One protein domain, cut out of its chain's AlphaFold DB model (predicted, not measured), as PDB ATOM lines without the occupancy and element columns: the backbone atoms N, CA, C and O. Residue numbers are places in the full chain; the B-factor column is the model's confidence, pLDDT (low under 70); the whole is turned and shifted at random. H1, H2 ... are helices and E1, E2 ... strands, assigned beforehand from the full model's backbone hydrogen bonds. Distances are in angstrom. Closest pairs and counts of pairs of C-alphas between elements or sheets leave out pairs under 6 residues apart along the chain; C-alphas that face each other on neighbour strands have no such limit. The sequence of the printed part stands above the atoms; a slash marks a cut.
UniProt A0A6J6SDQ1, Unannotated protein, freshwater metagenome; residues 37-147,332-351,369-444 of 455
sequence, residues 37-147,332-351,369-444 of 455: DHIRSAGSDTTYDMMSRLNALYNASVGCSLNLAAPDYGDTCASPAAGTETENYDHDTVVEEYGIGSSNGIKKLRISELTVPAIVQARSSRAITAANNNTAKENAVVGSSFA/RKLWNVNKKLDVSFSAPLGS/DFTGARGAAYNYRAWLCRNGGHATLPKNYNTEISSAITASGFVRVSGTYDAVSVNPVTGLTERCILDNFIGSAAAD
ATOM      1  N   ASP A  37     222.534 182.579 169.638       84.25
ATOM      2  CA  ASP A  37     221.707 182.337 168.463       84.25
ATOM      3  C   ASP A  37     220.230 182.692 168.733       84.25
ATOM      4  O   ASP A  37     219.713 182.648 169.855       84.25
ATOM      5  N   HIS A  38     219.493 183.006 167.664       85.12
ATOM      6  CA  HIS A  38     218.046 183.212 167.727       85.12
ATOM      7  C   HIS A  38     217.284 182.009 167.171       85.12
ATOM      8  O   HIS A  38     217.266 181.758 165.964       85.12
ATOM      9  N   ILE A  39     216.557 181.320 168.046       88.88
ATOM     10  CA  ILE A  39     215.717 180.179 167.695       88.88
ATOM     11  C   ILE A  39     214.299 180.687 167.432       88.88
ATOM     12  O   ILE A  39     213.519 180.954 168.345       88.88
ATOM     13  N   ARG A  40     213.945 180.837 166.155       89.56
ATOM     14  CA  ARG A  40     212.576 181.182 165.745       89.56
ATOM     15  C   ARG A  40     211.741 179.927 165.526       89.56
ATOM     16  O   ARG A  40     212.148 179.041 164.771       89.56
ATOM     17  N   SER A  41     210.560 179.888 166.142       91.56
ATOM     18  CA  SER A  41     209.631 178.756 166.099       91.56
ATOM     19  C   SER A  41     208.220 179.178 165.667       91.56
ATOM     20  O   SER A  41     207.740 180.247 166.037       91.56
ATOM     21  N   ALA A  42     207.533 178.335 164.890       92.69
ATOM     22  CA  ALA A  42     206.123 178.506 164.513       92.69
ATOM     23  C   ALA A  42     205.368 177.167 164.514       92.69
ATOM     24  O   ALA A  42     205.971 176.097 164.561       92.69
ATOM     25  N   GLY A  43     204.037 177.186 164.402       92.88
ATOM     26  CA  GLY A  43     203.251 175.969 164.165       92.88
ATOM     27  C   GLY A  43     201.999 175.865 165.016       92.88
ATOM     28  O   GLY A  43     201.178 176.773 165.002       92.88
ATOM     29  N   SER A  44     201.828 174.735 165.700       92.81
ATOM     30  CA  SER A  44     200.625 174.385 166.465       92.81
ATOM     31  C   SER A  44     200.180 175.471 167.446       92.81
ATOM     32  O   SER A  44     200.960 175.945 168.275       92.81
ATOM     33  N   ASP A  45     198.895 175.798 167.382       89.50
ATOM     34  CA  ASP A  45     198.192 176.649 168.340       89.50
ATOM     35  C   ASP A  45     197.990 175.953 169.683       89.50
ATOM     36  O   ASP A  45     198.170 176.563 170.734       89.50
ATOM     37  N   THR A  46     197.703 174.646 169.670       90.75
ATOM     38  CA  THR A  46     197.552 173.855 170.902       90.75
ATOM     39  C   THR A  46     198.790 173.943 171.779       90.75
ATOM     40  O   THR A  46     198.680 174.133 172.986       90.75
ATOM     41  N   THR A  47     199.979 173.831 171.190       93.06
ATOM     42  CA  THR A  47     201.221 173.831 171.968       93.06
ATOM     43  C   THR A  47     201.778 175.231 172.205       93.06
ATOM     44  O   THR A  47     202.824 175.334 172.839       93.06
ATOM     45  N   TYR A  48     201.147 176.296 171.694       92.19
ATOM     46  CA  TYR A  48     201.730 177.643 171.683       92.19
ATOM     47  C   TYR A  48     202.073 178.148 173.089       92.19
ATOM     48  O   TYR A  48     203.234 178.448 173.359       92.19
ATOM     49  N   ASP A  49     201.115 178.177 174.017       91.00
ATOM     50  CA  ASP A  49     201.377 178.695 175.369       91.00
ATOM     51  C   ASP A  49     202.335 177.810 176.161       91.00
ATOM     52  O   ASP A  49     203.146 178.326 176.928       91.00
ATOM     53  N   MET A  50     202.258 176.489 175.980       94.19
ATOM     54  CA  MET A  50     203.198 175.565 176.611       94.19
ATOM     55  C   MET A  50     204.619 175.871 176.149       94.19
ATOM     56  O   MET A  50     205.502 176.058 176.981       94.19
ATOM     57  N   MET A  51     204.831 175.973 174.834       94.75
ATOM     58  CA  MET A  51     206.135 176.316 174.273       94.75
ATOM     59  C   MET A  51     206.573 177.712 174.704       94.75
ATOM     60  O   MET A  51     207.714 177.885 175.092       94.75
ATOM     61  N   SER A  52     205.666 178.685 174.777       94.31
ATOM     62  CA  SER A  52     205.988 180.036 175.256       94.31
ATOM     63  C   SER A  52     206.490 180.033 176.707       94.31
ATOM     64  O   SER A  52     207.452 180.725 177.034       94.31
ATOM     65  N   ARG A  53     205.890 179.211 177.580       94.94
ATOM     66  CA  ARG A  53     206.368 179.013 178.960       94.94
ATOM     67  C   ARG A  53     207.729 178.317 178.993       94.94
ATOM     68  O   ARG A  53     208.592 178.735 179.756       94.94
ATOM     69  N   LEU A  54     207.930 177.288 178.170       94.56
ATOM     70  CA  LEU A  54     209.203 176.566 178.074       94.56
ATOM     71  C   LEU A  54     210.326 177.459 177.527       94.56
ATOM     72  O   LEU A  54     211.426 177.455 178.070       94.56
ATOM     73  N   ASN A  55     210.029 178.303 176.542       94.69
ATOM     74  CA  ASN A  55     210.957 179.295 176.011       94.69
ATOM     75  C   ASN A  55     211.356 180.309 177.075       94.69
ATOM     76  O   ASN A  55     212.532 180.619 177.205       94.69
ATOM     77  N   ALA A  56     210.401 180.810 177.865       94.62
ATOM     78  CA  ALA A  56     210.712 181.721 178.962       94.62
ATOM     79  C   ALA A  56     211.657 181.072 179.987       94.62
ATOM     80  O   ALA A  56     212.561 181.735 180.488       94.62
ATOM     81  N   LEU A  57     211.485 179.775 180.268       93.25
ATOM     82  CA  LEU A  57     212.381 179.023 181.146       93.25
ATOM     83  C   LEU A  57     213.788 178.864 180.558       93.25
ATOM     84  O   LEU A  57     214.755 179.058 181.291       93.25
ATOM     85  N   TYR A  58     213.900 178.534 179.270       92.50
ATOM     86  CA  TYR A  58     215.184 178.379 178.580       92.50
ATOM     87  C   TYR A  58     215.928 179.713 178.429       92.50
ATOM     88  O   TYR A  58     217.099 179.812 178.790       92.50
ATOM     89  N   ASN A  59     215.231 180.772 178.008       92.06
ATOM     90  CA  ASN A  59     215.798 182.117 177.859       92.06
ATOM     91  C   ASN A  59     216.238 182.715 179.205       92.06
ATOM     92  O   ASN A  59     217.166 183.510 179.252       92.06
ATOM     93  N   ALA A  60     215.571 182.351 180.305       89.94
ATOM     94  CA  ALA A  60     215.962 182.760 181.655       89.94
ATOM     95  C   ALA A  60     217.017 181.838 182.282       89.94
ATOM     96  O   ALA A  60     217.366 182.015 183.454       89.94
ATOM     97  N   SER A  61     217.456 180.804 181.561       87.00
ATOM     98  CA  SER A  61     218.392 179.843 182.110       87.00
ATOM     99  C   SER A  61     219.824 180.364 182.085       87.00
ATOM    100  O   SER A  61     220.185 181.223 181.286       87.00
ATOM    101  N   VAL A  62     220.627 179.897 183.040       83.62
ATOM    102  CA  VAL A  62     222.003 180.371 183.201       83.62
ATOM    103  C   VAL A  62     222.818 179.897 182.002       83.62
ATOM    104  O   VAL A  62     222.836 178.696 181.735       83.62
ATOM    105  N   GLY A  63     223.486 180.832 181.326       82.88
ATOM    106  CA  GLY A  63     224.485 180.565 180.292       82.88
ATOM    107  C   GLY A  63     225.920 180.765 180.777       82.88
ATOM    108  O   GLY A  63     226.196 180.795 181.977       82.88
ATOM    109  N   CYS A  64     226.848 180.874 179.833       81.31
ATOM    110  CA  CYS A  64     228.262 181.133 180.094       81.31
ATOM    111  C   CYS A  64     228.510 182.529 180.706       81.31
ATOM    112  O   CYS A  64     227.672 183.429 180.641       81.31
ATOM    113  N   SER A  65     229.699 182.763 181.256       80.81
ATOM    114  CA  SER A  65     230.157 184.134 181.519       80.81
ATOM    115  C   SER A  65     230.403 184.851 180.190       80.81
ATOM    116  O   SER A  65     231.141 184.330 179.357       80.81
ATOM    117  N   LEU A  66     229.842 186.043 179.990       78.38
ATOM    118  CA  LEU A  66     230.115 186.845 178.791       78.38
ATOM    119  C   LEU A  66     231.480 187.542 178.895       78.38
ATOM    120  O   LEU A  66     231.860 188.032 179.963       78.38
ATOM    121  N   ASN A  67     232.219 187.615 177.786       72.50
ATOM    122  CA  ASN A  67     233.473 188.361 177.717       72.50
ATOM    123  C   ASN A  67     233.215 189.872 177.565       72.50
ATOM    124  O   ASN A  67     233.216 190.413 176.465       72.50
ATOM    125  N   LEU A  68     233.035 190.568 178.690       69.25
ATOM    126  CA  LEU A  68     232.782 192.019 178.719       69.25
ATOM    127  C   LEU A  68     234.043 192.885 178.515       69.25
ATOM    128  O   LEU A  68     233.953 194.109 178.567       69.25
ATOM    129  N   ALA A  69     235.225 192.278 178.353       62.94
ATOM    130  CA  ALA A  69     236.507 192.989 178.315       62.94
ATOM    131  C   ALA A  69     236.986 193.354 176.896       62.94
ATOM    132  O   ALA A  69     237.994 194.049 176.757       62.94
ATOM    133  N   ALA A  70     236.301 192.894 175.844       56.53
ATOM    134  CA  ALA A  70     236.629 193.252 174.466       56.53
ATOM    135  C   ALA A  70     236.014 194.622 174.082       56.53
ATOM    136  O   ALA A  70     234.910 194.939 174.521       56.53
ATOM    137  N   PRO A  71     236.715 195.461 173.289       56.44
ATOM    138  CA  PRO A  71     236.206 196.766 172.840       56.44
ATOM    139  C   PRO A  71     235.033 196.650 171.857       56.44
ATOM    140  O   PRO A  71     234.239 197.582 171.733       56.44
ATOM    141  N   ASP A  72     234.903 195.498 171.204       56.22
ATOM    142  CA  ASP A  72     233.645 195.056 170.629       56.22
ATOM    143  C   ASP A  72     232.877 194.377 171.759       56.22
ATOM    144  O   ASP A  72     233.407 193.445 172.363       56.22
ATOM    145  N   TYR A  73     231.657 194.829 172.057       54.94
ATOM    146  CA  TYR A  73     230.692 194.142 172.926       54.94
ATOM    147  C   TYR A  73     230.295 192.797 172.297       54.94
ATOM    148  O   TYR A  73     229.153 192.579 171.905       54.94
ATOM    149  N   GLY A  74     231.273 191.924 172.084       56.34
ATOM    150  CA  GLY A  74     231.090 190.612 171.524       56.34
ATOM    151  C   GLY A  74     230.411 189.800 172.596       56.34
ATOM    152  O   GLY A  74     231.074 189.395 173.553       56.34
ATOM    153  N   ASP A  75     229.110 189.587 172.419       64.62
ATOM    154  CA  ASP A  75     228.286 188.612 173.126       64.62
ATOM    155  C   ASP A  75     228.870 187.216 172.886       64.62
ATOM    156  O   ASP A  75     228.346 186.405 172.134       64.62
ATOM    157  N   THR A  76     230.051 186.966 173.434       74.50
ATOM    158  CA  THR A  76     230.800 185.739 173.247       74.50
ATOM    159  C   THR A  76     231.098 185.145 174.598       74.50
ATOM    160  O   THR A  76     231.452 185.845 175.555       74.50
ATOM    161  N   CYS A  77     230.939 183.833 174.679       75.00
ATOM    162  CA  CYS A  77     231.241 183.109 175.892       75.00
ATOM    163  C   CYS A  77     232.733 183.192 176.204       75.00
ATOM    164  O   CYS A  77     233.587 182.877 175.372       75.00
ATOM    165  N   ALA A  78     233.055 183.610 177.430       71.31
ATOM    166  CA  ALA A  78     234.400 183.502 177.964       71.31
ATOM    167  C   ALA A  78     234.825 182.026 177.948       71.31
ATOM    168  O   ALA A  78     234.021 181.137 178.234       71.31
ATOM    169  N   SER A  79     236.091 181.768 177.606       61.81
ATOM    170  CA  SER A  79     236.600 180.397 177.513       61.81
ATOM    171  C   SER A  79     236.355 179.619 178.811       61.81
ATOM    172  O   SER A  79     236.604 180.142 179.902       61.81
ATOM    173  N   PRO A  80     235.899 178.364 178.710       57.88
ATOM    174  CA  PRO A  80     235.486 177.581 179.862       57.88
ATOM    175  C   PRO A  80     236.669 177.246 180.778       57.88
ATOM    176  O   PRO A  80     237.653 176.646 180.350       57.88
ATOM    177  N   ALA A  81     236.557 177.542 182.071       55.34
ATOM    178  CA  ALA A  81     237.179 176.695 183.091       55.34
ATOM    179  C   ALA A  81     236.348 175.408 183.234       55.34
ATOM    180  O   ALA A  81     235.122 175.450 183.237       55.34
ATOM    181  N   ALA A  82     237.014 174.259 183.305       58.41
ATOM    182  CA  ALA A  82     236.355 172.958 183.292       58.41
ATOM    183  C   ALA A  82     235.360 172.779 184.460       58.41
ATOM    184  O   ALA A  82     235.700 173.069 185.606       58.41
ATOM    185  N   GLY A  83     234.182 172.201 184.179       58.12
ATOM    186  CA  GLY A  83     233.452 171.408 185.181       58.12
ATOM    187  C   GLY A  83     231.955 171.659 185.372       58.12
ATOM    188  O   GLY A  83     231.332 170.860 186.067       58.12
ATOM    189  N   THR A  84     231.350 172.690 184.772       61.72
ATOM    190  CA  THR A  84     229.896 172.933 184.916       61.72
ATOM    191  C   THR A  84     229.212 172.887 183.549       61.72
ATOM    192  O   THR A  84     229.674 173.527 182.623       61.72
ATOM    193  N   GLU A  85     228.136 172.127 183.365       67.06
ATOM    194  CA  GLU A  85     227.265 172.318 182.192       67.06
ATOM    195  C   GLU A  85     226.235 173.396 182.531       67.06
ATOM    196  O   GLU A  85     225.694 173.391 183.636       67.06
ATOM    197  N   THR A  86     225.957 174.310 181.606       77.69
ATOM    198  CA  THR A  86     224.862 175.283 181.712       77.69
ATOM    199  C   THR A  86     223.683 174.863 180.842       77.69
ATOM    200  O   THR A  86     223.842 174.113 179.881       77.69
ATOM    201  N   GLU A  87     222.478 175.315 181.192       83.62
ATOM    202  CA  GLU A  87     221.257 174.938 180.465       83.62
ATOM    203  C   GLU A  87     221.162 175.597 179.085       83.62
ATOM    204  O   GLU A  87     220.696 174.966 178.138       83.62
ATOM    205  N   ASN A  88     221.618 176.848 178.979       86.62
ATOM    206  CA  ASN A  88     221.631 177.648 177.758       86.62
ATOM    207  C   ASN A  88     222.995 178.329 177.615       86.62
ATOM    208  O   ASN A  88     223.133 179.531 177.832       86.62
ATOM    209  N   TYR A  89     224.028 177.524 177.351       85.44
ATOM    210  CA  TYR A  89     225.424 177.962 177.384       85.44
ATOM    211  C   TYR A  89     225.682 179.233 176.572       85.44
ATOM    212  O   TYR A  89     226.259 180.167 177.120       85.44
ATOM    213  N   ASP A  90     225.199 179.291 175.333       84.75
ATOM    214  CA  ASP A  90     225.436 180.402 174.407       84.75
ATOM    215  C   ASP A  90     224.524 181.624 174.655       84.75
ATOM    216  O   ASP A  90     224.657 182.632 173.971       84.75
ATOM    217  N   HIS A  91     223.630 181.582 175.656       86.75
ATOM    218  CA  HIS A  91     222.551 182.569 175.860       86.75
ATOM    219  C   HIS A  91     221.619 182.700 174.649       86.75
ATOM    220  O   HIS A  91     221.125 183.785 174.327       86.75
ATOM    221  N   ASP A  92     221.337 181.575 173.996       88.19
ATOM    222  CA  ASP A  92     220.399 181.498 172.886       88.19
ATOM    223  C   ASP A  92     219.024 182.032 173.297       88.19
ATOM    224  O   ASP A  92     218.545 181.819 174.414       88.19
ATOM    225  N   THR A  93     218.343 182.696 172.370       89.81
ATOM    226  CA  THR A  93     216.998 183.221 172.610       89.81
ATOM    227  C   THR A  93     215.987 182.522 171.719       89.81
ATOM    228  O   THR A  93     216.042 182.628 170.493       89.81
ATOM    229  N   VAL A  94     214.998 181.875 172.333       92.44
ATOM    230  CA  VAL A  94     213.863 181.272 171.632       92.44
ATOM    231  C   VAL A  94     212.699 182.257 171.561       92.44
ATOM    232  O   VAL A  94     212.259 182.798 172.580       92.44
ATOM    233  N   VAL A  95     212.160 182.458 170.358       91.12
ATOM    234  CA  VAL A  95     210.989 183.302 170.090       91.12
ATOM    235  C   VAL A  95     209.934 182.484 169.350       91.12
ATOM    236  O   VAL A  95     210.202 181.919 168.287       91.12
ATOM    237  N   GLU A  96     208.715 182.450 169.892       91.06
ATOM    238  CA  GLU A  96     207.569 181.860 169.197       91.06
ATOM    239  C   GLU A  96     206.856 182.911 168.345       91.06
ATOM    240  O   GLU A  96     206.376 183.929 168.843       91.06
ATOM    241  N   GLU A  97     206.683 182.612 167.064       91.94
ATOM    242  CA  GLU A  97     205.664 183.249 166.241       91.94
ATOM    243  C   GLU A  97     204.266 182.796 166.668       91.94
ATOM    244  O   GLU A  97     204.108 181.733 167.279       91.94
ATOM    245  N   TYR A  98     203.237 183.552 166.283       88.81
ATOM    246  CA  TYR A  98     201.838 183.174 166.493       88.81
ATOM    247  C   TYR A  98     201.510 181.803 165.874       88.81
ATOM    248  O   TYR A  98     202.191 181.328 164.958       88.81
ATOM    249  N   GLY A  99     200.508 181.112 166.418       86.81
ATOM    250  CA  GLY A  99     200.114 179.797 165.922       86.81
ATOM    251  C   GLY A  99     199.439 179.854 164.553       86.81
ATOM    252  O   GLY A  99     198.608 180.705 164.255       86.81
ATOM    253  N   ILE A 100     199.899 178.971 163.672       87.06
ATOM    254  CA  ILE A 100     199.465 178.868 162.272       87.06
ATOM    255  C   ILE A 100     199.017 177.440 161.931       87.06
ATOM    256  O   ILE A 100     198.827 177.105 160.760       87.06
ATOM    257  N   GLY A 101     198.888 176.570 162.936       88.81
ATOM    258  CA  GLY A 101     198.675 175.134 162.790       88.81
ATOM    259  C   GLY A 101     199.954 174.323 162.534       88.81
ATOM    260  O   GLY A 101     200.897 174.751 161.861       88.81
ATOM    261  N   SER A 102     199.972 173.087 163.047       90.12
ATOM    262  CA  SER A 102     201.115 172.162 162.972       90.12
ATOM    263  C   SER A 102     201.596 171.919 161.537       90.12
ATOM    264  O   SER A 102     202.796 171.853 161.275       90.12
ATOM    265  N   SER A 103     200.672 171.792 160.579       87.12
ATOM    266  CA  SER A 103     201.033 171.537 159.181       87.12
ATOM    267  C   SER A 103     201.711 172.729 158.518       87.12
ATOM    268  O   SER A 103     202.672 172.531 157.778       87.12
ATOM    269  N   ASN A 104     201.250 173.950 158.790       87.25
ATOM    270  CA  ASN A 104     201.861 175.150 158.221       87.25
ATOM    271  C   ASN A 104     203.194 175.471 158.897       87.25
ATOM    272  O   ASN A 104     204.119 175.860 158.197       87.25
ATOM    273  N   GLY A 105     203.336 175.211 160.203       89.94
ATOM    274  CA  GLY A 105     204.631 175.284 160.891       89.94
ATOM    275  C   GLY A 105     205.670 174.363 160.253       89.94
ATOM    276  O   GLY A 105     206.730 174.818 159.843       89.94
ATOM    277  N   ILE A 106     205.340 173.081 160.056       87.56
ATOM    278  CA  ILE A 106     206.252 172.130 159.397       87.56
ATOM    279  C   ILE A 106     206.538 172.545 157.946       87.56
ATOM    280  O   ILE A 106     207.673 172.429 157.494       87.56
ATOM    281  N   LYS A 107     205.544 173.048 157.200       86.31
ATOM    282  CA  LYS A 107     205.775 173.582 155.846       86.31
ATOM    283  C   LYS A 107     206.731 174.774 155.877       86.31
ATOM    284  O   LYS A 107     207.685 174.764 155.113       86.31
ATOM    285  N   LYS A 108     206.520 175.744 156.773       86.44
ATOM    286  CA  LYS A 108     207.374 176.930 156.926       86.44
ATOM    287  C   LYS A 108     208.802 176.550 157.308       86.44
ATOM    288  O   LYS A 108     209.735 177.067 156.711       86.44
ATOM    289  N   LEU A 109     208.972 175.576 158.204       86.25
ATOM    290  CA  LEU A 109     210.280 175.023 158.563       86.25
ATOM    291  C   LEU A 109     210.996 174.414 157.352       86.25
ATOM    292  O   LEU A 109     212.213 174.485 157.248       86.25
ATOM    293  N   ARG A 110     210.249 173.815 156.422       83.06
ATOM    294  CA  ARG A 110     210.788 173.184 155.211       83.06
ATOM    295  C   ARG A 110     211.041 174.153 154.060       83.06
ATOM    296  O   ARG A 110     211.595 173.723 153.054       83.06
ATOM    297  N   ILE A 111     210.609 175.407 154.150       79.31
ATOM    298  CA  ILE A 111     210.926 176.400 153.125       79.31
ATOM    299  C   ILE A 111     212.370 176.849 153.382       79.31
ATOM    300  O   ILE A 111     212.700 177.382 154.438       79.31
ATOM    301  N   SER A 112     213.254 176.560 152.428       56.56
ATOM    302  CA  SER A 112     214.685 176.890 152.467       56.56
ATOM    303  C   SER A 112     214.984 178.329 152.029       56.56
ATOM    304  O   SER A 112     216.146 178.688 151.861       56.56
ATOM    305  N   GLU A 113     213.961 179.154 151.801       53.00
ATOM    306  CA  GLU A 113     214.144 180.497 151.256       53.00
ATOM    307  C   GLU A 113     214.641 181.475 152.329       53.00
ATOM    308  O   GLU A 113     213.936 181.823 153.273       53.00
ATOM    309  N   LEU A 114     215.881 181.926 152.130       50.56
ATOM    310  CA  LEU A 114     216.651 182.881 152.938       50.56
ATOM    311  C   LEU A 114     216.039 184.298 153.023       50.56
ATOM    312  O   LEU A 114     216.628 185.183 153.636       50.56
ATOM    313  N   THR A 115     214.906 184.548 152.363       45.94
ATOM    314  CA  THR A 115     214.315 185.886 152.182       45.94
ATOM    315  C   THR A 115     213.271 186.251 153.237       45.94
ATOM    316  O   THR A 115     213.001 187.432 153.443       45.94
ATOM    317  N   VAL A 116     212.711 185.268 153.941       51.06
ATOM    318  CA  VAL A 116     211.894 185.468 155.148       51.06
ATOM    319  C   VAL A 116     212.755 185.033 156.330       51.06
ATOM    320  O   VAL A 116     213.494 184.062 156.171       51.06
ATOM    321  N   PRO A 117     212.702 185.679 157.511       59.38
ATOM    322  CA  PRO A 117     213.351 185.118 158.689       59.38
ATOM    323  C   PRO A 117     212.860 183.681 158.903       59.38
ATOM    324  O   PRO A 117     211.716 183.447 159.298       59.38
ATOM    325  N   ALA A 118     213.714 182.721 158.551       76.44
ATOM    326  CA  ALA A 118     213.370 181.315 158.554       76.44
ATOM    327  C   ALA A 118     213.162 180.865 160.000       76.44
ATOM    328  O   ALA A 118     213.939 181.218 160.891       76.44
ATOM    329  N   ILE A 119     212.112 180.079 160.233       85.19
ATOM    330  CA  ILE A 119     212.013 179.334 161.484       85.19
ATOM    331  C   ILE A 119     212.999 178.169 161.411       85.19
ATOM    332  O   ILE A 119     213.149 177.530 160.367       85.19
ATOM    333  N   VAL A 120     213.671 177.899 162.521       85.94
ATOM    334  CA  VAL A 120     214.608 176.770 162.671       85.94
ATOM    335  C   VAL A 120     213.957 175.595 163.401       85.94
ATOM    336  O   VAL A 120     214.453 174.469 163.375       85.94
ATOM    337  N   GLN A 121     212.779 175.852 163.968       90.38
ATOM    338  CA  GLN A 121     211.975 174.913 164.721       90.38
ATOM    339  C   GLN A 121     210.495 175.068 164.356       90.38
ATOM    340  O   GLN A 121     210.024 176.150 164.007       90.38
ATOM    341  N   ALA A 122     209.738 173.981 164.450       92.25
ATOM    342  CA  ALA A 122     208.291 173.997 164.403       92.25
ATOM    343  C   ALA A 122     207.692 173.208 165.567       92.25
ATOM    344  O   ALA A 122     208.110 172.096 165.883       92.25
ATOM    345  N   ARG A 123     206.642 173.756 166.168       93.31
ATOM    346  CA  ARG A 123     205.851 173.075 167.196       93.31
ATOM    347  C   ARG A 123     204.680 172.333 166.555       93.31
ATOM    348  O   ARG A 123     204.004 172.866 165.670       93.31
ATOM    349  N   SER A 124     204.433 171.095 166.974       92.25
ATOM    350  CA  SER A 124     203.437 170.238 166.330       92.25
ATOM    351  C   SER A 124     202.636 169.419 167.335       92.25
ATOM    352  O   SER A 124     203.180 168.735 168.190       92.25
ATOM    353  N   SER A 125     201.316 169.432 167.179       91.94
ATOM    354  CA  SER A 125     200.371 168.563 167.892       91.94
ATOM    355  C   SER A 125     199.979 167.313 167.086       91.94
ATOM    356  O   SER A 125     198.926 166.722 167.315       91.94
ATOM    357  N   ARG A 126     200.808 166.947 166.100       86.25
ATOM    358  CA  ARG A 126     200.706 165.724 165.293       86.25
ATOM    359  C   ARG A 126     202.075 165.085 165.088       86.25
ATOM    360  O   ARG A 126     203.082 165.803 165.062       86.25
ATOM    361  N   ALA A 127     202.087 163.780 164.843       81.12
ATOM    362  CA  ALA A 127     203.291 163.060 164.454       81.12
ATOM    363  C   ALA A 127     203.880 163.576 163.128       81.12
ATOM    364  O   ALA A 127     203.181 164.076 162.233       81.12
ATOM    365  N   ILE A 128     205.200 163.439 162.997       77.00
ATOM    366  CA  ILE A 128     205.894 163.638 161.725       77.00
ATOM    367  C   ILE A 128     205.629 162.416 160.846       77.00
ATOM    368  O   ILE A 128     205.862 161.285 161.254       77.00
ATOM    369  N   THR A 129     205.153 162.636 159.622       73.19
ATOM    370  CA  THR A 129     204.913 161.553 158.663       73.19
ATOM    371  C   THR A 129     206.175 161.233 157.860       73.19
ATOM    372  O   THR A 129     207.068 162.070 157.718       73.19
ATOM    373  N   ALA A 130     206.227 160.050 157.241       66.56
ATOM    374  CA  ALA A 130     207.314 159.688 156.325       66.56
ATOM    375  C   ALA A 130     207.480 160.704 155.173       66.56
ATOM    376  O   ALA A 130     208.599 161.023 154.784       66.56
ATOM    377  N   ALA A 131     206.379 161.297 154.694       65.50
ATOM    378  CA  ALA A 131     206.407 162.365 153.692       65.50
ATOM    379  C   ALA A 131     207.125 163.641 154.180       65.50
ATOM    380  O   ALA A 131     207.687 164.387 153.374       65.50
ATOM    381  N   ASN A 132     207.125 163.893 155.493       62.25
ATOM    382  CA  ASN A 132     207.870 164.990 156.107       62.25
ATOM    383  C   ASN A 132     209.352 164.621 156.320       62.25
ATOM    384  O   ASN A 132     210.212 165.491 156.217       62.25
ATOM    385  N   ASN A 133     209.661 163.346 156.570       58.81
ATOM    386  CA  ASN A 133     211.012 162.836 156.831       58.81
ATOM    387  C   ASN A 133     211.741 162.381 155.548       58.81
ATOM    388  O   ASN A 133     212.397 161.341 155.524       58.81
ATOM    389  N   ASN A 134     211.600 163.121 154.444       56.53
ATOM    390  CA  ASN A 134     212.248 162.733 153.193       56.53
ATOM    391  C   ASN A 134     213.773 162.914 153.317       56.53
ATOM    392  O   ASN A 134     214.279 164.036 153.298       56.53
ATOM    393  N   THR A 135     214.489 161.799 153.474       51.47
ATOM    394  CA  THR A 135     215.910 161.706 153.847       51.47
ATOM    395  C   THR A 135     216.881 162.308 152.834       51.47
ATOM    396  O   THR A 135     218.031 162.548 153.188       51.47
ATOM    397  N   ALA A 136     216.437 162.583 151.608       48.47
ATOM    398  CA  ALA A 136     217.294 163.011 150.504       48.47
ATOM    399  C   ALA A 136     217.372 164.539 150.288       48.47
ATOM    400  O   ALA A 136     217.862 164.966 149.245       48.47
ATOM    401  N   LYS A 137     216.855 165.386 151.194       50.41
ATOM    402  CA  LYS A 137     216.799 166.849 150.974       50.41
ATOM    403  C   LYS A 137     217.197 167.654 152.214       50.41
ATOM    404  O   LYS A 137     216.880 167.262 153.332       50.41
ATOM    405  N   GLU A 138     217.767 168.842 151.996       49.56
ATOM    406  CA  GLU A 138     218.091 169.885 153.000       49.56
ATOM    407  C   GLU A 138     216.887 170.322 153.869       49.56
ATOM    408  O   GLU A 138     217.037 171.017 154.869       49.56
ATOM    409  N   ASN A 139     215.684 169.858 153.518       62.09
ATOM    410  CA  ASN A 139     214.419 170.112 154.203       62.09
ATOM    411  C   ASN A 139     213.886 168.886 154.970       62.09
ATOM    412  O   ASN A 139     212.691 168.827 155.273       62.09
ATOM    413  N   ALA A 140     214.724 167.878 155.229       70.06
ATOM    414  CA  ALA A 140     214.375 166.776 156.118       70.06
ATOM    415  C   ALA A 140     214.179 167.308 157.544       70.06
ATOM    416  O   ALA A 140     215.003 168.079 158.043       70.06
ATOM    417  N   VAL A 141     213.106 166.880 158.206       77.25
ATOM    418  CA  VAL A 141     212.801 167.276 159.585       77.25
ATOM    419  C   VAL A 141     212.850 166.081 160.530       77.25
ATOM    420  O   VAL A 141     212.517 164.962 160.145       77.25
ATOM    421  N   VAL A 142     213.241 166.334 161.776       80.62
ATOM    422  CA  VAL A 142     213.276 165.363 162.875       80.62
ATOM    423  C   VAL A 142     212.356 165.848 163.986       80.62
ATOM    424  O   VAL A 142     212.343 167.034 164.314       80.62
ATOM    425  N   GLY A 143     211.585 164.926 164.556       81.75
ATOM    426  CA  GLY A 143     210.625 165.195 165.619       81.75
ATOM    427  C   GLY A 143     211.068 164.564 166.923       81.75
ATOM    428  O   GLY A 143     211.532 163.427 166.939       81.75
ATOM    429  N   SER A 144     210.882 165.288 168.019       84.69
ATOM    430  CA  SER A 144     211.051 164.763 169.369       84.69
ATOM    431  C   SER A 144     209.780 165.020 170.156       84.69
ATOM    432  O   SER A 144     209.355 166.170 170.287       84.69
ATOM    433  N   SER A 145     209.152 163.951 170.642       87.06
ATOM    434  CA  SER A 145     207.995 164.091 171.520       87.06
ATOM    435  C   SER A 145     208.445 164.386 172.949       87.06
ATOM    436  O   SER A 145     209.420 163.811 173.435       87.06
ATOM    437  N   PHE A 146     207.760 165.316 173.610       86.25
ATOM    438  CA  PHE A 146     208.126 165.777 174.959       86.25
ATOM    439  C   PHE A 146     206.926 165.880 175.912       86.25
ATOM    440  O   PHE A 146     207.089 165.898 177.133       86.25
ATOM    441  N   ALA A 147     205.709 165.882 175.369       92.12
ATOM    442  CA  ALA A 147     204.470 165.851 176.133       92.12
ATOM    443  C   ALA A 147     203.407 164.998 175.419       92.12
ATOM    444  O   ALA A 147     203.545 164.667 174.239       92.12
ATOM    445  N   ARG A 332     197.434 161.611 172.067       90.44
ATOM    446  CA  ARG A 332     198.464 161.968 171.089       90.44
ATOM    447  C   ARG A 332     199.748 162.435 171.758       90.44
ATOM    448  O   ARG A 332     199.735 162.989 172.860       90.44
ATOM    449  N   LYS A 333     200.855 162.312 171.030       90.94
ATOM    450  CA  LYS A 333     202.131 162.961 171.359       90.94
ATOM    451  C   LYS A 333     202.157 164.416 170.861       90.94
ATOM    452  O   LYS A 333     201.612 164.744 169.805       90.94
ATOM    453  N   LEU A 334     202.843 165.278 171.607       92.25
ATOM    454  CA  LEU A 334     203.191 166.651 171.233       92.25
ATOM    455  C   LEU A 334     204.681 166.723 170.907       92.25
ATOM    456  O   LEU A 334     205.508 166.147 171.616       92.25
ATOM    457  N   TRP A 335     205.013 167.432 169.835       90.75
ATOM    458  CA  TRP A 335     206.285 167.308 169.140       90.75
ATOM    459  C   TRP A 335     206.992 168.641 168.983       90.75
ATOM    460  O   TRP A 335     206.399 169.643 168.571       90.75
ATOM    461  N   ASN A 336     208.295 168.600 169.231       90.50
ATOM    462  CA  ASN A 336     209.232 169.598 168.770       90.50
ATOM    463  C   ASN A 336     209.867 169.118 167.456       90.50
ATOM    464  O   ASN A 336     210.478 168.049 167.428       90.50
ATOM    465  N   VAL A 337     209.725 169.882 166.376       88.81
ATOM    466  CA  VAL A 337     210.196 169.531 165.035       88.81
ATOM    467  C   VAL A 337     211.333 170.458 164.630       88.81
ATOM    468  O   VAL A 337     211.177 171.668 164.659       88.81
ATOM    469  N   ASN A 338     212.465 169.906 164.210       85.69
ATOM    470  CA  ASN A 338     213.643 170.677 163.805       85.69
ATOM    471  C   ASN A 338     214.129 170.193 162.442       85.69
ATOM    472  O   ASN A 338     213.807 169.073 162.034       85.69
ATOM    473  N   LYS A 339     214.922 171.000 161.734       79.31
ATOM    474  CA  LYS A 339     215.654 170.492 160.565       79.31
ATOM    475  C   LYS A 339     216.653 169.421 161.006       79.31
ATOM    476  O   LYS A 339     217.194 169.462 162.107       79.31
ATOM    477  N   LYS A 340     216.878 168.428 160.145       70.31
ATOM    478  CA  LYS A 340     217.852 167.355 160.388       70.31
ATOM    479  C   LYS A 340     219.291 167.877 160.358       70.31
ATOM    480  O   LYS A 340     220.133 167.376 161.094       70.31
ATOM    481  N   LEU A 341     219.545 168.869 159.507       64.62
ATOM    482  CA  LEU A 341     220.780 169.639 159.464       64.62
ATOM    483  C   LEU A 341     220.452 171.029 159.992       64.62
ATOM    484  O   LEU A 341     219.752 171.798 159.334       64.62
ATOM    485  N   ASP A 342     220.893 171.294 161.214       55.81
ATOM    486  CA  ASP A 342     220.750 172.590 161.857       55.81
ATOM    487  C   ASP A 342     222.033 173.377 161.594       55.81
ATOM    488  O   ASP A 342     223.069 173.105 162.195       55.81
ATOM    489  N   VAL A 343     222.002 174.280 160.616       53.38
ATOM    490  CA  VAL A 343     223.063 175.274 160.444       53.38
ATOM    491  C   VAL A 343     222.619 176.518 161.206       53.38
ATOM    492  O   VAL A 343     221.719 177.224 160.751       53.38
ATOM    493  N   SER A 344     223.204 176.766 162.384       48.97
ATOM    494  CA  SER A 344     222.978 178.017 163.119       48.97
ATOM    495  C   SER A 344     223.246 179.208 162.196       48.97
ATOM    496  O   SER A 344     224.310 179.302 161.579       48.97
ATOM    497  N   PHE A 345     222.283 180.124 162.099       46.09
ATOM    498  CA  PHE A 345     222.488 181.429 161.478       46.09
ATOM    499  C   PHE A 345     222.938 182.409 162.558       46.09
ATOM    500  O   PHE A 345     222.107 183.028 163.215       46.09
ATOM    501  N   SER A 346     224.245 182.610 162.694       46.19
ATOM    502  CA  SER A 346     224.836 183.590 163.616       46.19
ATOM    503  C   SER A 346     224.758 185.036 163.084       46.19
ATOM    504  O   SER A 346     225.671 185.834 163.279       46.19
ATOM    505  N   ALA A 347     223.707 185.385 162.331       43.38
ATOM    506  CA  ALA A 347     223.563 186.719 161.746       43.38
ATOM    507  C   ALA A 347     222.812 187.657 162.715       43.38
ATOM    508  O   ALA A 347     221.673 187.347 163.080       43.38
ATOM    509  N   PRO A 348     223.383 188.824 163.082       44.53
ATOM    510  CA  PRO A 348     222.718 189.804 163.934       44.53
ATOM    511  C   PRO A 348     221.376 190.239 163.340       44.53
ATOM    512  O   PRO A 348     221.291 190.671 162.185       44.53
ATOM    513  N   LEU A 349     220.327 190.156 164.154       40.94
ATOM    514  CA  LEU A 349     218.958 190.564 163.844       40.94
ATOM    515  C   LEU A 349     218.880 192.104 163.768       40.94
ATOM    516  O   LEU A 349     218.381 192.771 164.664       40.94
ATOM    517  N   GLY A 350     219.443 192.691 162.712       38.59
ATOM    518  CA  GLY A 350     219.508 194.148 162.554       38.59
ATOM    519  C   GLY A 350     220.509 194.648 161.519       38.59
ATOM    520  O   GLY A 350     220.409 195.799 161.096       38.59
ATOM    521  N   SER A 351     221.432 193.805 161.047       39.34
ATOM    522  CA  SER A 351     222.239 194.182 159.892       39.34
ATOM    523  C   SER A 351     221.345 194.093 158.661       39.34
ATOM    524  O   SER A 351     220.890 193.006 158.302       39.34
ATOM    525  N   ASP A 369     228.870 161.008 158.418       36.22
ATOM    526  CA  ASP A 369     228.176 160.824 159.680       36.22
ATOM    527  C   ASP A 369     227.549 162.123 160.216       36.22
ATOM    528  O   ASP A 369     227.951 163.238 159.882       36.22
ATOM    529  N   PHE A 370     226.563 161.982 161.102       41.50
ATOM    530  CA  PHE A 370     225.908 163.061 161.854       41.50
ATOM    531  C   PHE A 370     226.857 163.791 162.840       41.50
ATOM    532  O   PHE A 370     226.507 164.035 163.993       41.50
ATOM    533  N   THR A 371     228.077 164.112 162.415       37.41
ATOM    534  CA  THR A 371     229.135 164.788 163.173       37.41
ATOM    535  C   THR A 371     229.241 166.277 162.831       37.41
ATOM    536  O   THR A 371     230.185 166.935 163.261       37.41
ATOM    537  N   GLY A 372     228.298 166.825 162.054       42.84
ATOM    538  CA  GLY A 372     228.177 168.270 161.858       42.84
ATOM    539  C   GLY A 372     227.940 168.999 163.186       42.84
ATOM    540  O   GLY A 372     227.344 168.436 164.108       42.84
ATOM    541  N   ALA A 373     228.420 170.243 163.282       46.75
ATOM    542  CA  ALA A 373     228.170 171.106 164.433       46.75
ATOM    543  C   ALA A 373     226.657 171.184 164.699       46.75
ATOM    544  O   ALA A 373     225.868 171.416 163.785       46.75
ATOM    545  N   ARG A 374     226.263 170.904 165.939       66.31
ATOM    546  CA  ARG A 374     224.869 170.928 166.384       66.31
ATOM    547  C   ARG A 374     224.482 172.381 166.673       66.31
ATOM    548  O   ARG A 374     225.157 173.014 167.467       66.31
ATOM    549  N   GLY A 375     223.447 172.907 166.024       75.81
ATOM    550  CA  GLY A 375     223.020 174.295 166.228       75.81
ATOM    551  C   GLY A 375     222.195 174.527 167.499       75.81
ATOM    552  O   GLY A 375     221.865 173.602 168.247       75.81
ATOM    553  N   ALA A 376     221.817 175.782 167.734       83.06
ATOM    554  CA  ALA A 376     221.031 176.186 168.898       83.06
ATOM    555  C   ALA A 376     219.648 175.511 168.979       83.06
ATOM    556  O   ALA A 376     219.198 175.135 170.065       83.06
ATOM    557  N   ALA A 377     218.975 175.260 167.848       84.62
ATOM    558  CA  ALA A 377     217.680 174.570 167.862       84.62
ATOM    559  C   ALA A 377     217.832 173.105 168.307       84.62
ATOM    560  O   ALA A 377     216.987 172.568 169.033       84.62
ATOM    561  N   TYR A 378     218.948 172.465 167.940       83.25
ATOM    562  CA  TYR A 378     219.326 171.171 168.498       83.25
ATOM    563  C   TYR A 378     219.521 171.243 170.026       83.25
ATOM    564  O   TYR A 378     218.976 170.387 170.732       83.25
ATOM    565  N   ASN A 379     220.253 172.237 170.544       83.00
ATOM    566  CA  ASN A 379     220.506 172.381 171.985       83.00
ATOM    567  C   ASN A 379     219.204 172.582 172.763       83.00
ATOM    568  O   ASN A 379     218.947 171.861 173.729       83.00
ATOM    569  N   TYR A 380     218.322 173.454 172.275       88.00
ATOM    570  CA  TYR A 380     217.009 173.662 172.873       88.00
ATOM    571  C   TYR A 380     216.141 172.392 172.848       88.00
ATOM    572  O   TYR A 380     215.490 172.040 173.834       88.00
ATOM    573  N   ARG A 381     216.167 171.624 171.752       86.69
ATOM    574  CA  ARG A 381     215.496 170.315 171.693       86.69
ATOM    575  C   ARG A 381     216.061 169.337 172.723       86.69
ATOM    576  O   ARG A 381     215.291 168.636 173.378       86.69
ATOM    577  N   ALA A 382     217.385 169.260 172.843       81.50
ATOM    578  CA  ALA A 382     218.043 168.391 173.811       81.50
ATOM    579  C   ALA A 382     217.687 168.793 175.250       81.50
ATOM    580  O   ALA A 382     217.404 167.914 176.065       81.50
ATOM    581  N   TRP A 383     217.623 170.098 175.528       86.69
ATOM    582  CA  TRP A 383     217.159 170.666 176.791       86.69
ATOM    583  C   TRP A 383     215.726 170.221 177.121       86.69
ATOM    584  O   TRP A 383     215.496 169.643 178.177       86.69
ATOM    585  N   LEU A 384     214.779 170.354 176.184       86.75
ATOM    586  CA  LEU A 384     213.382 169.928 176.383       86.75
ATOM    587  C   LEU A 384     213.238 168.440 176.750       86.75
ATOM    588  O   LEU A 384     212.371 168.062 177.540       86.75
ATOM    589  N   CYS A 385     214.064 167.583 176.151       78.88
ATOM    590  CA  CYS A 385     213.982 166.135 176.331       78.88
ATOM    591  C   CYS A 385     214.771 165.589 177.521       78.88
ATOM    592  O   CYS A 385     214.661 164.400 177.837       78.88
ATOM    593  N   ARG A 386     215.625 166.396 178.149       77.50
ATOM    594  CA  ARG A 386     216.535 165.927 179.191       77.50
ATOM    595  C   ARG A 386     215.710 165.561 180.439       77.50
ATOM    596  O   ARG A 386     215.243 166.407 181.186       77.50
ATOM    597  N   ASN A 387     215.483 164.262 180.665       64.75
ATOM    598  CA  ASN A 387     214.723 163.758 181.826       64.75
ATOM    599  C   ASN A 387     215.580 163.608 183.102       64.75
ATOM    600  O   ASN A 387     215.050 163.443 184.198       64.75
ATOM    601  N   GLY A 388     216.904 163.737 182.995       62.66
ATOM    602  CA  GLY A 388     217.863 163.743 184.105       62.66
ATOM    603  C   GLY A 388     219.079 164.597 183.747       62.66
ATOM    604  O   GLY A 388     219.356 164.780 182.570       62.66
ATOM    605  N   GLY A 389     219.786 165.152 184.734       62.25
ATOM    606  CA  GLY A 389     220.936 166.039 184.484       62.25
ATOM    607  C   GLY A 389     220.627 167.541 184.512       62.25
ATOM    608  O   GLY A 389     221.555 168.329 184.570       62.25
ATOM    609  N   HIS A 390     219.357 167.946 184.614       70.31
ATOM    610  CA  HIS A 390     218.988 169.308 185.048       70.31
ATOM    611  C   HIS A 390     219.269 169.566 186.548       70.31
ATOM    612  O   HIS A 390     218.890 170.598 187.092       70.31
ATOM    613  N   ALA A 391     219.823 168.581 187.267       48.31
ATOM    614  CA  ALA A 391     219.788 168.498 188.730       48.31
ATOM    615  C   ALA A 391     221.096 168.887 189.443       48.31
ATOM    616  O   ALA A 391     221.188 168.722 190.654       48.31
ATOM    617  N   THR A 392     222.102 169.401 188.738       52.56
ATOM    618  CA  THR A 392     223.373 169.844 189.353       52.56
ATOM    619  C   THR A 392     223.584 171.358 189.305       52.56
ATOM    620  O   THR A 392     224.603 171.849 189.780       52.56
ATOM    621  N   LEU A 393     222.606 172.109 188.795       57.84
ATOM    622  CA  LEU A 393     222.563 173.572 188.820       57.84
ATOM    623  C   LEU A 393     221.639 174.047 189.958       57.84
ATOM    624  O   LEU A 393     220.775 173.285 190.392       57.84
ATOM    625  N   PRO A 394     221.756 175.296 190.450       61.47
ATOM    626  CA  PRO A 394     220.961 175.803 191.583       61.47
ATOM    627  C   PRO A 394     219.432 175.793 191.368       61.47
ATOM    628  O   PRO A 394     218.680 176.107 192.288       61.47
ATOM    629  N   LYS A 395     218.958 175.429 190.170       72.88
ATOM    630  CA  LYS A 395     217.560 175.443 189.746       72.88
ATOM    631  C   LYS A 395     217.196 174.101 189.101       72.88
ATOM    632  O   LYS A 395     217.852 173.663 188.164       72.88
ATOM    633  N   ASN A 396     216.150 173.442 189.601       82.94
ATOM    634  CA  ASN A 396     215.706 172.132 189.111       82.94
ATOM    635  C   ASN A 396     214.799 172.297 187.877       82.94
ATOM    636  O   ASN A 396     213.571 172.229 187.981       82.94
ATOM    637  N   TYR A 397     215.403 172.498 186.701       84.81
ATOM    638  CA  TYR A 397     214.662 172.710 185.446       84.81
ATOM    639  C   TYR A 397     213.753 171.543 185.078       84.81
ATOM    640  O   TYR A 397     212.706 171.745 184.477       84.81
ATOM    641  N   ASN A 398     214.068 170.329 185.526       84.81
ATOM    642  CA  ASN A 398     213.184 169.181 185.373       84.81
ATOM    643  C   ASN A 398     211.804 169.425 186.005       84.81
ATOM    644  O   ASN A 398     210.770 169.123 185.405       84.81
ATOM    645  N   THR A 399     211.776 169.981 187.215       87.06
ATOM    646  CA  THR A 399     210.521 170.307 187.905       87.06
ATOM    647  C   THR A 399     209.800 171.451 187.201       87.06
ATOM    648  O   THR A 399     208.586 171.393 187.023       87.06
ATOM    649  N   GLU A 400     210.535 172.457 186.728       90.50
ATOM    650  CA  GLU A 400     209.941 173.620 186.061       90.50
ATOM    651  C   GLU A 400     209.384 173.312 184.677       90.50
ATOM    652  O   GLU A 400     208.274 173.735 184.371       90.50
ATOM    653  N   ILE A 401     210.094 172.519 183.872       90.25
ATOM    654  CA  ILE A 401     209.608 172.006 182.587       90.25
ATOM    655  C   ILE A 401     208.323 171.209 182.817       90.25
ATOM    656  O   ILE A 401     207.312 171.458 182.161       90.25
ATOM    657  N   SER A 402     208.324 170.297 183.796       90.06
ATOM    658  CA  SER A 402     207.123 169.524 184.148       90.06
ATOM    659  C   SER A 402     205.976 170.442 184.563       90.06
ATOM    660  O   SER A 402     204.864 170.301 184.063       90.06
ATOM    661  N   SER A 403     206.256 171.436 185.410       92.00
ATOM    662  CA  SER A 403     205.267 172.418 185.848       92.00
ATOM    663  C   SER A 403     204.736 173.262 184.690       92.00
ATOM    664  O   SER A 403     203.545 173.549 184.673       92.00
ATOM    665  N   ALA A 404     205.567 173.665 183.727       93.44
ATOM    666  CA  ALA A 404     205.144 174.442 182.563       93.44
ATOM    667  C   ALA A 404     204.231 173.626 181.634       93.44
ATOM    668  O   ALA A 404     203.217 174.143 181.151       93.44
ATOM    669  N   ILE A 405     204.559 172.345 181.432       93.44
ATOM    670  CA  ILE A 405     203.753 171.393 180.658       93.44
ATOM    671  C   ILE A 405     202.400 171.166 181.351       93.44
ATOM    672  O   ILE A 405     201.353 171.379 180.736       93.44
ATOM    673  N   THR A 406     202.400 170.839 182.648       92.62
ATOM    674  CA  THR A 406     201.173 170.601 183.425       92.62
ATOM    675  C   THR A 406     200.323 171.858 183.595       92.62
ATOM    676  O   THR A 406     199.103 171.787 183.480       92.62
ATOM    677  N   ALA A 407     200.930 173.033 183.784       91.94
ATOM    678  CA  ALA A 407     200.209 174.311 183.833       91.94
ATOM    679  C   ALA A 407     199.571 174.697 182.491       91.94
ATOM    680  O   ALA A 407     198.754 175.615 182.448       91.94
ATOM    681  N   SER A 408     199.944 174.017 181.406       92.50
ATOM    682  CA  SER A 408     199.309 174.132 180.090       92.50
ATOM    683  C   SER A 408     198.298 173.008 179.827       92.50
ATOM    684  O   SER A 408     197.732 172.939 178.740       92.50
ATOM    685  N   GLY A 409     198.071 172.135 180.815       91.31
ATOM    686  CA  GLY A 409     197.120 171.028 180.761       91.31
ATOM    687  C   GLY A 409     197.653 169.736 180.151       91.31
ATOM    688  O   GLY A 409     196.913 168.765 180.025       91.31
ATOM    689  N   PHE A 410     198.923 169.704 179.761       95.25
ATOM    690  CA  PHE A 410     199.524 168.546 179.114       95.25
ATOM    691  C   PHE A 410     200.218 167.636 180.122       95.25
ATOM    692  O   PHE A 410     200.523 168.018 181.256       95.25
ATOM    693  N   VAL A 411     200.511 166.418 179.684       93.00
ATOM    694  CA  VAL A 411     201.228 165.432 180.488       93.00
ATOM    695  C   VAL A 411     202.661 165.346 179.987       93.00
ATOM    696  O   VAL A 411     202.887 165.068 178.812       93.00
ATOM    697  N   ARG A 412     203.649 165.575 180.857       89.94
ATOM    698  CA  ARG A 412     205.053 165.362 180.483       89.94
ATOM    699  C   ARG A 412     205.284 163.874 180.266       89.94
ATOM    700  O   ARG A 412     204.878 163.063 181.093       89.94
ATOM    701  N   VAL A 413     205.981 163.515 179.193       83.19
ATOM    702  CA  VAL A 413     206.383 162.119 179.014       83.19
ATOM    703  C   VAL A 413     207.651 161.875 179.825       83.19
ATOM    704  O   VAL A 413     208.748 162.254 179.413       83.19
ATOM    705  N   SER A 414     207.497 161.297 181.017       64.25
ATOM    706  CA  SER A 414     208.621 160.866 181.850       64.25
ATOM    707  C   SER A 414     209.306 159.681 181.173       64.25
ATOM    708  O   SER A 414     208.760 158.582 181.115       64.25
ATOM    709  N   GLY A 415     210.485 159.907 180.604       52.41
ATOM    710  CA  GLY A 415     211.210 158.878 179.873       52.41
ATOM    711  C   GLY A 415     211.843 157.846 180.800       52.41
ATOM    712  O   GLY A 415     212.944 158.056 181.302       52.41
ATOM    713  N   THR A 416     211.209 156.687 180.918       39.69
ATOM    714  CA  THR A 416     211.894 155.405 180.706       39.69
ATOM    715  C   THR A 416     211.441 154.921 179.331       39.69
ATOM    716  O   THR A 416     210.256 154.663 179.155       39.69
ATOM    717  N   TYR A 417     212.336 154.892 178.335       48.34
ATOM    718  CA  TYR A 417     211.998 154.485 176.961       48.34
ATOM    719  C   TYR A 417     212.593 153.127 176.589       48.34
ATOM    720  O   TYR A 417     213.776 152.887 176.825       48.34
ATOM    721  N   ASP A 418     211.758 152.313 175.933       33.59
ATOM    722  CA  ASP A 418     211.979 150.945 175.433       33.59
ATOM    723  C   ASP A 418     212.758 150.838 174.106       33.59
ATOM    724  O   ASP A 418     212.858 149.765 173.518       33.59
ATOM    725  N   ALA A 419     213.366 151.913 173.607       35.84
ATOM    726  CA  ALA A 419     214.260 151.807 172.456       35.84
ATOM    727  C   ALA A 419     215.392 152.823 172.561       35.84
ATOM    728  O   ALA A 419     215.291 153.975 172.141       35.84
ATOM    729  N   VAL A 420     216.506 152.369 173.126       34.22
ATOM    730  CA  VAL A 420     217.788 153.045 172.986       34.22
ATOM    731  C   VAL A 420     218.238 152.845 171.540       34.22
ATOM    732  O   VAL A 420     218.853 151.832 171.217       34.22
ATOM    733  N   SER A 421     217.975 153.800 170.647       36.16
ATOM    734  CA  SER A 421     218.834 153.908 169.469       36.16
ATOM    735  C   SER A 421     220.164 154.477 169.963       36.16
ATOM    736  O   SER A 421     220.317 155.688 170.124       36.16
ATOM    737  N   VAL A 422     221.100 153.593 170.308       33.84
ATOM    738  CA  VAL A 422     222.482 153.990 170.582       33.84
ATOM    739  C   VAL A 422     223.005 154.546 169.267       33.84
ATOM    740  O   VAL A 422     222.968 153.849 168.257       33.84
ATOM    741  N   ASN A 423     223.468 155.795 169.253       38.72
ATOM    742  CA  ASN A 423     224.278 156.255 168.136       38.72
ATOM    743  C   ASN A 423     225.584 155.436 168.171       38.72
ATOM    744  O   ASN A 423     226.354 155.599 169.125       38.72
ATOM    745  N   PRO A 424     225.843 154.548 167.191       34.78
ATOM    746  CA  PRO A 424     226.970 153.620 167.252       34.78
ATOM    747  C   PRO A 424     228.332 154.326 167.167       34.78
ATOM    748  O   PRO A 424     229.350 153.698 167.433       34.78
ATOM    749  N   VAL A 425     228.358 155.619 166.822       35.97
ATOM    750  CA  VAL A 425     229.587 156.398 166.626       35.97
ATOM    751  C   VAL A 425     229.954 157.224 167.862       35.97
ATOM    752  O   VAL A 425     231.132 157.356 168.177       35.97
ATOM    753  N   THR A 426     228.976 157.773 168.592       39.56
ATOM    754  CA  THR A 426     229.259 158.681 169.724       39.56
ATOM    755  C   THR A 426     229.126 158.032 171.096       39.56
ATOM    756  O   THR A 426     229.586 158.610 172.076       39.56
ATOM    757  N   GLY A 427     228.458 156.876 171.208       34.47
ATOM    758  CA  GLY A 427     228.158 156.249 172.504       34.47
ATOM    759  C   GLY A 427     227.245 157.084 173.419       34.47
ATOM    760  O   GLY A 427     226.932 156.659 174.529       34.47
ATOM    761  N   LEU A 428     226.789 158.259 172.967       35.25
ATOM    762  CA  LEU A 428     225.900 159.140 173.713       35.25
ATOM    763  C   LEU A 428     224.452 158.692 173.507       35.25
ATOM    764  O   LEU A 428     223.917 158.730 172.397       35.25
ATOM    765  N   THR A 429     223.795 158.281 174.591       36.06
ATOM    766  CA  THR A 429     222.346 158.057 174.607       36.06
ATOM    767  C   THR A 429     221.620 159.394 174.701       36.06
ATOM    768  O   THR A 429     221.470 159.945 175.791       36.06
ATOM    769  N   GLU A 430     221.149 159.919 173.575       40.75
ATOM    770  CA  GLU A 430     220.184 161.021 173.565       40.75
ATOM    771  C   GLU A 430     218.794 160.482 173.912       40.75
ATOM    772  O   GLU A 430     218.231 159.667 173.187       40.75
ATOM    773  N   ARG A 431     218.251 160.910 175.057       46.62
ATOM    774  CA  ARG A 431     217.012 160.378 175.648       46.62
ATOM    775  C   ARG A 431     215.778 161.245 175.350       46.62
ATOM    776  O   ARG A 431     215.019 161.564 176.259       46.62
ATOM    777  N   CYS A 432     215.561 161.615 174.088       47.28
ATOM    778  CA  CYS A 432     214.198 161.874 173.592       47.28
ATOM    779  C   CYS A 432     213.608 160.537 173.102       47.28
ATOM    780  O   CYS A 432     214.391 159.659 172.733       47.28
ATOM    781  N   ILE A 433     212.281 160.403 172.926       48.97
ATOM    782  CA  ILE A 433     211.850 159.534 171.813       48.97
ATOM    783  C   ILE A 433     212.300 160.242 170.550       48.97
ATOM    784  O   ILE A 433     211.636 161.155 170.049       48.97
ATOM    785  N   LEU A 434     213.479 159.881 170.069       44.62
ATOM    786  CA  LEU A 434     213.773 160.026 168.664       44.62
ATOM    787  C   LEU A 434     212.951 158.941 167.981       44.62
ATOM    788  O   LEU A 434     213.429 157.830 167.781       44.62
ATOM    789  N   ASP A 435     211.711 159.270 167.619       41.62
ATOM    790  CA  ASP A 435     210.957 158.475 166.650       41.62
ATOM    791  C   ASP A 435     211.589 158.733 165.266       41.62
ATOM    792  O   ASP A 435     211.015 159.347 164.370       41.62
ATOM    793  N   ASN A 436     212.837 158.285 165.094       36.31
ATOM    794  CA  ASN A 436     213.491 158.131 163.802       36.31
ATOM    795  C   ASN A 436     212.906 156.879 163.135       36.31
ATOM    796  O   ASN A 436     213.626 155.915 162.895       36.31
ATOM    797  N   PHE A 437     211.596 156.850 162.879       38.28
ATOM    798  CA  PHE A 437     210.959 155.665 162.308       38.28
ATOM    799  C   PHE A 437     210.302 155.939 160.959       38.28
ATOM    800  O   PHE A 437     209.296 156.636 160.818       38.28
ATOM    801  N   ILE A 438     210.915 155.333 159.946       37.72
ATOM    802  CA  ILE A 438     210.400 155.160 158.595       37.72
ATOM    803  C   ILE A 438     209.355 154.033 158.686       37.72
ATOM    804  O   ILE A 438     209.687 152.869 158.514       37.72
ATOM    805  N   GLY A 439     208.100 154.358 159.018       30.73
ATOM    806  CA  GLY A 439     206.959 153.493 158.670       30.73
ATOM    807  C   GLY A 439     205.985 153.025 159.761       30.73
ATOM    808  O   GLY A 439     204.955 152.483 159.379       30.73
ATOM    809  N   SER A 440     206.211 153.242 161.065       36.62
ATOM    810  CA  SER A 440     205.341 152.662 162.121       36.62
ATOM    811  C   SER A 440     204.541 153.648 162.982       36.62
ATOM    812  O   SER A 440     203.749 153.196 163.800       36.62
ATOM    813  N   ALA A 441     204.653 154.970 162.797       39.47
ATOM    814  CA  ALA A 441     203.887 155.939 163.605       39.47
ATOM    815  C   ALA A 441     202.355 155.747 163.507       39.47
ATOM    816  O   ALA A 441     201.626 156.101 164.424       39.47
ATOM    817  N   ALA A 442     201.866 155.127 162.427       41.25
ATOM    818  CA  ALA A 442     200.462 154.749 162.302       41.25
ATOM    819  C   ALA A 442     200.043 153.588 163.224       41.25
ATOM    820  O   ALA A 442     198.851 153.395 163.401       41.25
ATOM    821  N   ALA A 443     200.978 152.805 163.773       40.50
ATOM    822  CA  ALA A 443     200.678 151.681 164.658       40.50
ATOM    823  C   ALA A 443     200.587 152.119 166.127       40.50
ATOM    824  O   ALA A 443     199.627 151.743 166.790       40.50
ATOM    825  N   ASP A 444     201.508 152.965 166.605       39.56
ATOM    826  CA  ASP A 444     201.508 153.426 168.005       39.56
ATOM    827  C   ASP A 444     200.408 154.458 168.300       39.56
ATOM    828  O   ASP A 444     199.822 154.430 169.379       39.56
TER     829      ASP A 444
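AT A GLANCE: This is residues 37 to 147, 332 to 351 and 369 to 444 of the 455 residues of the protein "Unannotated protein" of freshwater metagenome (UniProt A0A6J6SDQ1). Amid little regular structure, a strongly twisted five-strand sheet has H1 and H3 over one face and H2 over the other; H4 packs on H1. The 207 printed residues hold, in order, E1 H1 E2 H2 E3 E4 E5 H3 H4 H5; the mixed sheet runs E2 E1 E3 E5 E4. The class is mixed, with 77 residues in named elements; the whole is compact, radius of gyration of the C-alphas 17.1 A, spans 56 by 40 by 38 A.

IN THESE COORDINATES: E1, residues 38 to 43, begins at C-alpha (218.046, 183.212, 167.727). H1 is 48 to 59, 16.0 A; E2 93 to 99; H2 102 to 110; E3 121 to 124; E4 141 to 147; E5 332 to 339, 21.9 A; H3 376 to 385; H4 397 to 406; H5 441 to 444, ending at C-alpha (201.508, 153.426, 168.005).

HOW THE PARTS SIT: Parallel E2 and E1 have N 39 and O 93 within hydrogen-bond range, 2.8 A; antiparallel E3 and E5 have N 122 and O 337, 2.7 A. H1 touches H4, closest C-alphas Met 50 and Ile 405, 5.8 A. Every O i to N i+4 pair is within range in H1, H2, H3 and H4; H5, not on the sheet, is too short for one.

THE WHOLE: The printed part is cut between residues 147 and 332, with 184 residues not printed and those C-alphas 8.8 A apart, and between residues 351 and 369, with 17 residues not printed and those C-alphas 33.9 A apart. Links H1 to E2, E3 to E4, H3 to H4 and H4 to H5 are long. The model's pLDDT is under 70 in 86 printed residues, among them 414 to 444.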